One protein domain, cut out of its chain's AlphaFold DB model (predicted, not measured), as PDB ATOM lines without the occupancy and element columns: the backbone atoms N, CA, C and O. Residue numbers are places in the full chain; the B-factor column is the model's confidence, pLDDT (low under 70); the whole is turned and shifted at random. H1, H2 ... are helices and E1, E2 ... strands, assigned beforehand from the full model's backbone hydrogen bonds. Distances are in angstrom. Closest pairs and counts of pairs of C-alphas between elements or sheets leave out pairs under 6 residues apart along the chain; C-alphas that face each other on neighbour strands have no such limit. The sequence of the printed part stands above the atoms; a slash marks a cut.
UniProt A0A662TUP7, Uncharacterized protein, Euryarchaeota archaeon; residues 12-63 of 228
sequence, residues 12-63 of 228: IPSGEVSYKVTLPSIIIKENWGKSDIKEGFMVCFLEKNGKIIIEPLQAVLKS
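This is residues 12 to 63 of the 228 residues of an uncharacterized protein of Euryarchaeota archaeon (UniProt A0A662TUP7). A loose assembly of a two-stranded hairpin, E1 and E2, with two short helices, H1 and H2, near its open end, where E1 begins and E2 ends. Before H1 runs a long stretch with no named element, residues 12 to 24, of which residues 14 to 19 stick out as a free loop. The printed part has 52 residues with two named helices and two named strands, in the order H1, E1, E2, H2; the sheet, E1 - E2, is antiparallel. The class is mixed, helices and strands; the radius of gyration of the C-alphas is 12.6 A, and the spans are 33 by 30 by 17 A.

Residues 12 to 13 pair with residues 19 to 20, antiparallel. The closest C-alphas of H1, residues 25 to 32, and E2, residues 51 to 56, are those of Trp 32 and Pro 56, 6.9 A apart. E1, residues 43 to 48, and E2 form a hairpin, with 151 degrees between their directions; N 44 and O 55 are within hydrogen-bond range at 2.8 A, and N 48 and O 51 at 2.9 A. The closest C-alphas of E1 and H2, residues 57 to 62, are those of Val 43 and Leu 57, 5.1 A apart. H1 and H2 are apart. In both helices every O i to N i+4 pair is within hydrogen-bond range.

H1 begins at C-alpha 25, (-4.826, -40.604, 54.589), and measures 10.1 A. E1 measures 15.5 A and E2 16.5 A. H2, 8.8 A, ends at C-alpha 62, (-22.921, -31.498, 66.048).

The C-alphas farthest apart, those of Glu 16 and Ser 63, are 35.0 A apart. The printed part has no cut. The links E1 to E2 and E2 to H2 are tight, H1 to E1 is short, and none is long. Mean pLDDT of the printed part is 80.0; residues 15 to 16 and 35 to 39 are under 70.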
ATOM      1  N   ILE A  12      -0.656 -52.288  65.896       84.44
ATOM      2  CA  ILE A  12       0.750 -52.179  66.278       84.44
ATOM      3  C   ILE A  12       0.774 -51.954  67.792       84.44
ATOM      4  O   ILE A  12       0.211 -50.954  68.244       84.44
ATOM      5  N   PRO A  13       1.378 -52.847  68.592       79.81
ATOM      6  CA  PRO A  13       1.523 -52.627  70.025       79.81
ATOM      7  C   PRO A  13       2.279 -51.324  70.310       79.81
ATOM      8  O   PRO A  13       3.227 -50.965  69.611       79.81
ATOM      9  N   SER A  14       1.854 -50.598  71.336       71.56
ATOM     10  CA  SER A  14       2.479 -49.362  71.796       71.56
ATOM     11  C   SER A  14       2.557 -49.394  73.321       71.56
ATOM     12  O   SER A  14       1.697 -48.856  74.011       71.56
ATOM     13  N   GLY A  15       3.583 -50.047  73.857       69.62
ATOM     14  CA  GLY A  15       3.616 -50.428  75.273       69.62
ATOM     15  C   GLY A  15       2.764 -51.673  75.544       69.62
ATOM     16  O   GLY A  15       2.284 -52.310  74.608       69.62
ATOM     17  N   GLU A  16       2.588 -52.024  76.818       61.31
ATOM     18  CA  GLU A  16       1.974 -53.304  77.216       61.31
ATOM     19  C   GLU A  16       0.450 -53.350  77.034       61.31
ATOM     20  O   GLU A  16      -0.110 -54.411  76.772       61.31
ATOM     21  N   VAL A  17      -0.229 -52.202  77.127       70.00
ATOM     22  CA  VAL A  17      -1.704 -52.129  77.181       70.00
ATOM     23  C   VAL A  17      -2.334 -51.241  76.109       70.00
ATOM     24  O   VAL A  17      -3.547 -51.039  76.113       70.00
ATOM     25  N   SER A  18      -1.548 -50.696  75.174       77.06
ATOM     26  CA  SER A  18      -2.079 -49.816  74.127       77.06
ATOM     27  C   SER A  18      -1.742 -50.305  72.723       77.06
ATOM     28  O   SER A  18      -0.676 -50.863  72.469       77.06
ATOM     29  N   TYR A  19      -2.673 -50.078  71.799       79.19
ATOM     30  CA  TYR A  19      -2.558 -50.471  70.402       79.19
ATOM     31  C   TYR A  19      -2.710 -49.246  69.508       79.19
ATOM     32  O   TYR A  19      -3.537 -48.367  69.751       79.19
ATOM     33  N   LYS A  20      -1.923 -49.206  68.439       85.44
ATOM     34  CA  LYS A  20      -1.986 -48.201  67.380       85.44
ATOM     35  C   LYS A  20      -2.520 -48.837  66.105       85.44
ATOM     36  O   LYS A  20      -2.219 -49.988  65.803       85.44
ATOM     37  N   VAL A  21      -3.289 -48.076  65.335       85.06
ATOM     38  CA  VAL A  21      -3.764 -48.481  64.006       85.06
ATOM     39  C   VAL A  21      -3.459 -47.362  63.024       85.06
ATOM     40  O   VAL A  21      -3.745 -46.196  63.291       85.06
ATOM     41  N   THR A  22      -2.890 -47.712  61.874       84.62
ATOM     42  CA  THR A  22      -2.618 -46.754  60.800       84.62
ATOM     43  C   THR A  22      -3.825 -46.649  59.875       84.62
ATOM     44  O   THR A  22      -4.167 -47.601  59.167       84.62
ATOM     45  N   LEU A  23      -4.455 -45.473  59.854       82.12
ATOM     46  CA  LEU A  23      -5.548 -45.166  58.936       82.12
ATOM     47  C   LEU A  23      -5.011 -44.593  57.612       82.12
ATOM     48  O   LEU A  23      -4.105 -43.757  57.630       82.12
ATOM     49  N   PRO A  24      -5.563 -45.000  56.453       81.81
ATOM     50  CA  PRO A  24      -5.249 -44.379  55.170       81.81
ATOM     51  C   PRO A  24      -5.580 -42.884  55.162       81.81
ATOM     52  O   PRO A  24      -6.691 -42.484  55.512       81.81
ATOM     53  N   SER A  25      -4.648 -42.060  54.679       80.25
ATOM     54  CA  SER A  25      -4.826 -40.604  54.589       80.25
ATOM     55  C   SER A  25      -6.014 -40.200  53.714       80.25
ATOM     56  O   SER A  25      -6.643 -39.185  53.989       80.25
ATOM     57  N   ILE A  26      -6.362 -41.014  52.711       81.25
ATOM     58  CA  ILE A  26      -7.531 -40.804  51.852       81.25
ATOM     59  C   ILE A  26      -8.842 -40.812  52.651       81.25
ATOM     60  O   ILE A  26      -9.684 -39.951  52.436       81.25
ATOM     61  N   ILE A  27      -8.974 -41.686  53.662       79.81
ATOM     62  CA  ILE A  27     -10.167 -41.716  54.522       79.81
ATOM     63  C   ILE A  27     -10.283 -40.398  55.288       79.81
ATOM     64  O   ILE A  27     -11.353 -39.802  55.326       79.81
ATOM     65  N   ILE A  28      -9.169 -39.930  55.851       80.12
ATOM     66  CA  ILE A  28      -9.120 -38.714  56.667       80.12
ATOM     67  C   ILE A  28      -9.387 -37.461  55.817       80.12
ATOM     68  O   ILE A  28     -10.141 -36.580  56.229       80.12
ATOM     69  N   LYS A  29      -8.794 -37.379  54.624       80.19
ATOM     70  CA  LYS A  29      -8.951 -36.222  53.735       80.19
ATOM     71  C   LYS A  29     -10.344 -36.161  53.119       80.19
ATOM     72  O   LYS A  29     -10.973 -35.110  53.179       80.19
ATOM     73  N   GLU A  30     -10.825 -37.271  52.563       78.00
ATOM     74  CA  GLU A  30     -12.074 -37.295  51.793       78.00
ATOM     75  C   GLU A  30     -13.316 -37.420  52.678       78.00
ATOM     76  O   GLU A  30     -14.297 -36.727  52.435       78.00
ATOM     77  N   ASN A  31     -13.289 -38.254  53.727       75.25
ATOM     78  CA  ASN A  31     -14.477 -38.466  54.567       75.25
ATOM     79  C   ASN A  31     -14.552 -37.493  55.745       75.25
ATOM     80  O   ASN A  31     -15.646 -37.183  56.205       75.25
ATOM     81  N   TRP A  32     -13.410 -37.027  56.261       81.06
ATOM     82  CA  TRP A  32     -13.382 -36.136  57.430       81.06
ATOM     83  C   TRP A  32     -12.975 -34.696  57.095       81.06
ATOM     84  O   TRP A  32     -12.938 -33.853  57.994       81.06
ATOM     85  N   GLY A  33     -12.677 -34.395  55.824       72.56
ATOM     86  CA  GLY A  33     -12.391 -33.037  55.352       72.56
ATOM     87  C   GLY A  33     -11.146 -32.402  55.982       72.56
ATOM     88  O   GLY A  33     -11.052 -31.178  56.064       72.56
ATOM     89  N   LYS A  34     -10.201 -33.209  56.486       70.31
ATOM     90  CA  LYS A  34      -8.972 -32.724  57.134       70.31
ATOM     91  C   LYS A  34      -7.817 -32.708  56.136       70.31
ATOM     92  O   LYS A  34      -7.225 -33.744  55.846       70.31
ATOM     93  N   SER A  35      -7.509 -31.521  55.613       60.06
ATOM     94  CA  SER A  35      -6.425 -31.291  54.648       60.06
ATOM     95  C   SER A  35      -5.037 -31.299  55.296       60.06
ATOM     96  O   SER A  35      -4.111 -31.870  54.715       60.06
ATOM     97  N   ASP A  36      -4.910 -30.750  56.509       65.50
ATOM     98  CA  ASP A  36      -3.687 -30.797  57.311       65.50
ATOM     99  C   ASP A  36      -3.840 -31.755  58.503       65.50
ATOM    100  O   ASP A  36      -4.587 -31.507  59.449       65.50
ATOM    101  N   ILE A  37      -3.155 -32.897  58.421       65.31
ATOM    102  CA  ILE A  37      -3.182 -33.963  59.437       65.31
ATOM    103  C   ILE A  37      -1.998 -33.800  60.412       65.31
ATOM    104  O   ILE A  37      -1.927 -34.513  61.413       65.31
ATOM    105  N   LYS A  38      -1.069 -32.861  60.157       63.50
ATOM    106  CA  LYS A  38       0.176 -32.730  60.935       63.50
ATOM    107  C   LYS A  38      -0.059 -32.343  62.395       63.50
ATOM    108  O   LYS A  38       0.701 -32.782  63.248       63.50
ATOM    109  N   GLU A  39      -1.108 -31.579  62.693       62.59
ATOM    110  CA  GLU A  39      -1.395 -31.127  64.065       62.59
ATOM    111  C   GLU A  39      -2.119 -32.168  64.936       62.59
ATOM    112  O   GLU A  39      -2.249 -31.978  66.145       62.59
ATOM    113  N   GLY A  40      -2.549 -33.298  64.364       73.19
ATOM    114  CA  GLY A  40      -3.366 -34.279  65.077       73.19
ATOM    115  C   GLY A  40      -4.751 -33.729  65.454       73.19
ATOM    116  O   GLY A  40      -4.978 -32.535  65.635       73.19
ATOM    117  N   PHE A  41      -5.745 -34.604  65.554       79.88
ATOM    118  CA  PHE A  41      -7.093 -34.205  65.958       79.88
ATOM    119  C   PHE A  41      -7.774 -35.325  66.735       79.88
ATOM    120  O   PHE A  41      -7.414 -36.495  66.624       79.88
ATOM    121  N   MET A  42      -8.759 -34.947  67.545       85.19
ATOM    122  CA  MET A  42      -9.492 -35.890  68.383       85.19
ATOM    123  C   MET A  42     -10.559 -36.625  67.571       85.19
ATOM    124  O   MET A  42     -11.309 -36.010  66.803       85.19
ATOM    125  N   VAL A  43     -10.645 -37.932  67.801       88.81
ATOM    126  CA  VAL A  43     -11.679 -38.819  67.267       88.81
ATOM    127  C   VAL A  43     -12.385 -39.536  68.414       88.81
ATOM    128  O   VAL A  43     -11.799 -39.762  69.472       88.81
ATOM    129  N   CYS A  44     -13.643 -39.886  68.197       88.50
ATOM    130  CA  CYS A  44     -14.467 -40.672  69.098       88.50
ATOM    131  C   CYS A  44     -14.531 -42.114  68.592       88.50
ATOM    132  O   CYS A  44     -14.731 -42.335  67.398       88.50
ATOM    133  N   PHE A  45     -14.402 -43.075  69.506       89.38
ATOM    134  CA  PHE A  45     -14.654 -44.491  69.247       89.38
ATOM    135  C   PHE A  45     -16.022 -44.837  69.831       89.38
ATOM    136  O   PHE A  45     -16.206 -44.789  71.046       89.38
ATOM    137  N   LEU A  46     -16.988 -45.131  68.968       87.12
ATOM    138  CA  LEU A  46     -18.375 -45.382  69.346       87.12
ATOM    139  C   LEU A  46     -18.744 -46.822  69.008       87.12
ATOM    140  O   LEU A  46     -18.586 -47.252  67.868       87.12
ATOM    141  N   GLU A  47     -19.253 -47.571  69.979       85.69
ATOM    142  CA  GLU A  47     -19.756 -48.919  69.731       85.69
ATOM    143  C   GLU A  47     -21.210 -48.868  69.247       85.69
ATOM    144  O   GLU A  47     -22.076 -48.267  69.883       85.69
ATOM    145  N   LYS A  48     -21.489 -49.504  68.106       81.31
ATOM    146  CA  LYS A  48     -22.842 -49.639  67.553       81.31
ATOM    147  C   LYS A  48     -22.977 -50.997  66.876       81.31
ATOM    148  O   LYS A  48     -22.277 -51.282  65.906       81.31
ATOM    149  N   ASN A  49     -23.895 -51.832  67.366       83.62
ATOM    150  CA  ASN A  49     -24.194 -53.161  66.812       83.62
ATOM    151  C   ASN A  49     -22.948 -54.066  66.671       83.62
ATOM    152  O   ASN A  49     -22.721 -54.648  65.609       83.62
ATOM    153  N   GLY A  50     -22.110 -54.130  67.713       84.06
ATOM    154  CA  GLY A  50     -20.881 -54.938  67.728       84.06
ATOM    155  C   GLY A  50     -19.769 -54.428  66.803       84.06
ATOM    156  O   GLY A  50     -18.825 -55.159  66.508       84.06
ATOM    157  N   LYS A  51     -19.878 -53.189  66.306       85.25
ATOM    158  CA  LYS A  51     -18.860 -52.520  65.489       85.25
ATOM    159  C   LYS A  51     -18.381 -51.252  66.179       85.25
ATOM    160  O   LYS A  51     -19.179 -50.537  66.777       85.25
ATOM    161  N   ILE A  52     -17.096 -50.947  66.021       86.69
ATOM    162  CA  ILE A  52     -16.519 -49.670  66.440       86.69
ATOM    163  C   ILE A  52     -16.577 -48.700  65.261       86.69
ATOM    164  O   ILE A  52     -16.012 -48.957  64.197       86.69
ATOM    165  N   ILE A  53     -17.264 -47.586  65.465       87.69
ATOM    166  CA  ILE A  53     -17.327 -46.449  64.554       87.69
ATOM    167  C   ILE A  53     -16.319 -45.413  65.047       87.69
ATOM    168  O   ILE A  53     -16.293 -45.081  66.230       87.69
ATOM    169  N   ILE A  54     -15.480 -44.919  64.139       88.25
ATOM    170  CA  ILE A  54     -14.518 -43.856  64.427       88.25
ATOM    171  C   ILE A  54     -15.016 -42.588  63.747       88.25
ATOM    172  O   ILE A  54     -15.097 -42.549  62.519       88.25
ATOM    173  N   GLU A  55     -15.317 -41.558  64.533       88.12
ATOM    174  CA  GLU A  55     -15.778 -40.269  64.013       88.12
ATOM    175  C   GLU A  55     -14.952 -39.099  64.543       88.12
ATOM    176  O   GLU A  55     -14.492 -39.134  65.685       88.12
ATOM    177  N   PRO A  56     -14.771 -38.018  63.768       88.94
ATOM    178  CA  PRO A  56     -14.206 -36.783  64.291       88.94
ATOM    179  C   PRO A  56     -15.057 -36.237  65.440       88.94
ATOM    180  O   PRO A  56     -16.281 -36.193  65.332       88.94
ATOM    181  N   LEU A  57     -14.419 -35.713  66.492       87.75
ATOM    182  CA  LEU A  57     -15.131 -35.152  67.652       87.75
ATOM    183  C   LEU A  57     -16.241 -34.162  67.250       87.75
ATOM    184  O   LEU A  57     -17.339 -34.182  67.793       87.75
ATOM    185  N   GLN A  58     -15.960 -33.294  66.277       84.19
ATOM    186  CA  GLN A  58     -16.912 -32.278  65.821       84.19
ATOM    187  C   GLN A  58     -18.134 -32.869  65.109       84.19
ATOM    188  O   GLN A  58     -19.198 -32.264  65.182       84.19
ATOM    189  N   ALA A  59     -17.992 -34.019  64.443       85.88
ATOM    190  CA  ALA A  59     -19.117 -34.703  63.811       85.88
ATOM    191  C   ALA A  59     -20.077 -35.226  64.888       85.88
ATOM    192  O   ALA A  59     -21.262 -34.910  64.856       85.88
ATOM    193  N   VAL A  60     -19.542 -35.882  65.921       87.94
ATOM    194  CA  VAL A  60     -20.338 -36.405  67.042       87.94
ATOM    195  C   VAL A  60     -21.027 -35.288  67.828       87.94
ATOM    196  O   VAL A  60     -22.206 -35.391  68.150       87.94
ATOM    197  N   LEU A  61     -20.315 -34.194  68.122       85.00
ATOM    198  CA  LEU A  61     -20.864 -33.092  68.921       85.00
ATOM    199  C   LEU A  61     -21.957 -32.284  68.205       85.00
ATOM    200  O   LEU A  61     -22.752 -31.644  68.891       85.00
ATOM    201  N   LYS A  62     -21.969 -32.273  66.865       85.06
ATOM    202  CA  LYS A  62     -22.921 -31.498  66.048       85.06
ATOM    203  C   LYS A  62     -24.022 -32.348  65.414       85.06
ATOM    204  O   LYS A  62     -24.984 -31.781  64.917       85.06
ATOM    205  N   SER A  63     -23.864 -33.668  65.381       84.44
ATOM    206  CA  SER A  63     -24.817 -34.579  64.751       84.44
ATOM    207  C   SER A  63     -26.039 -34.799  65.635       84.44
ATOM    208  O   SER A  63     -25.892 -35.062  66.827       84.44
TER     209      SER A  63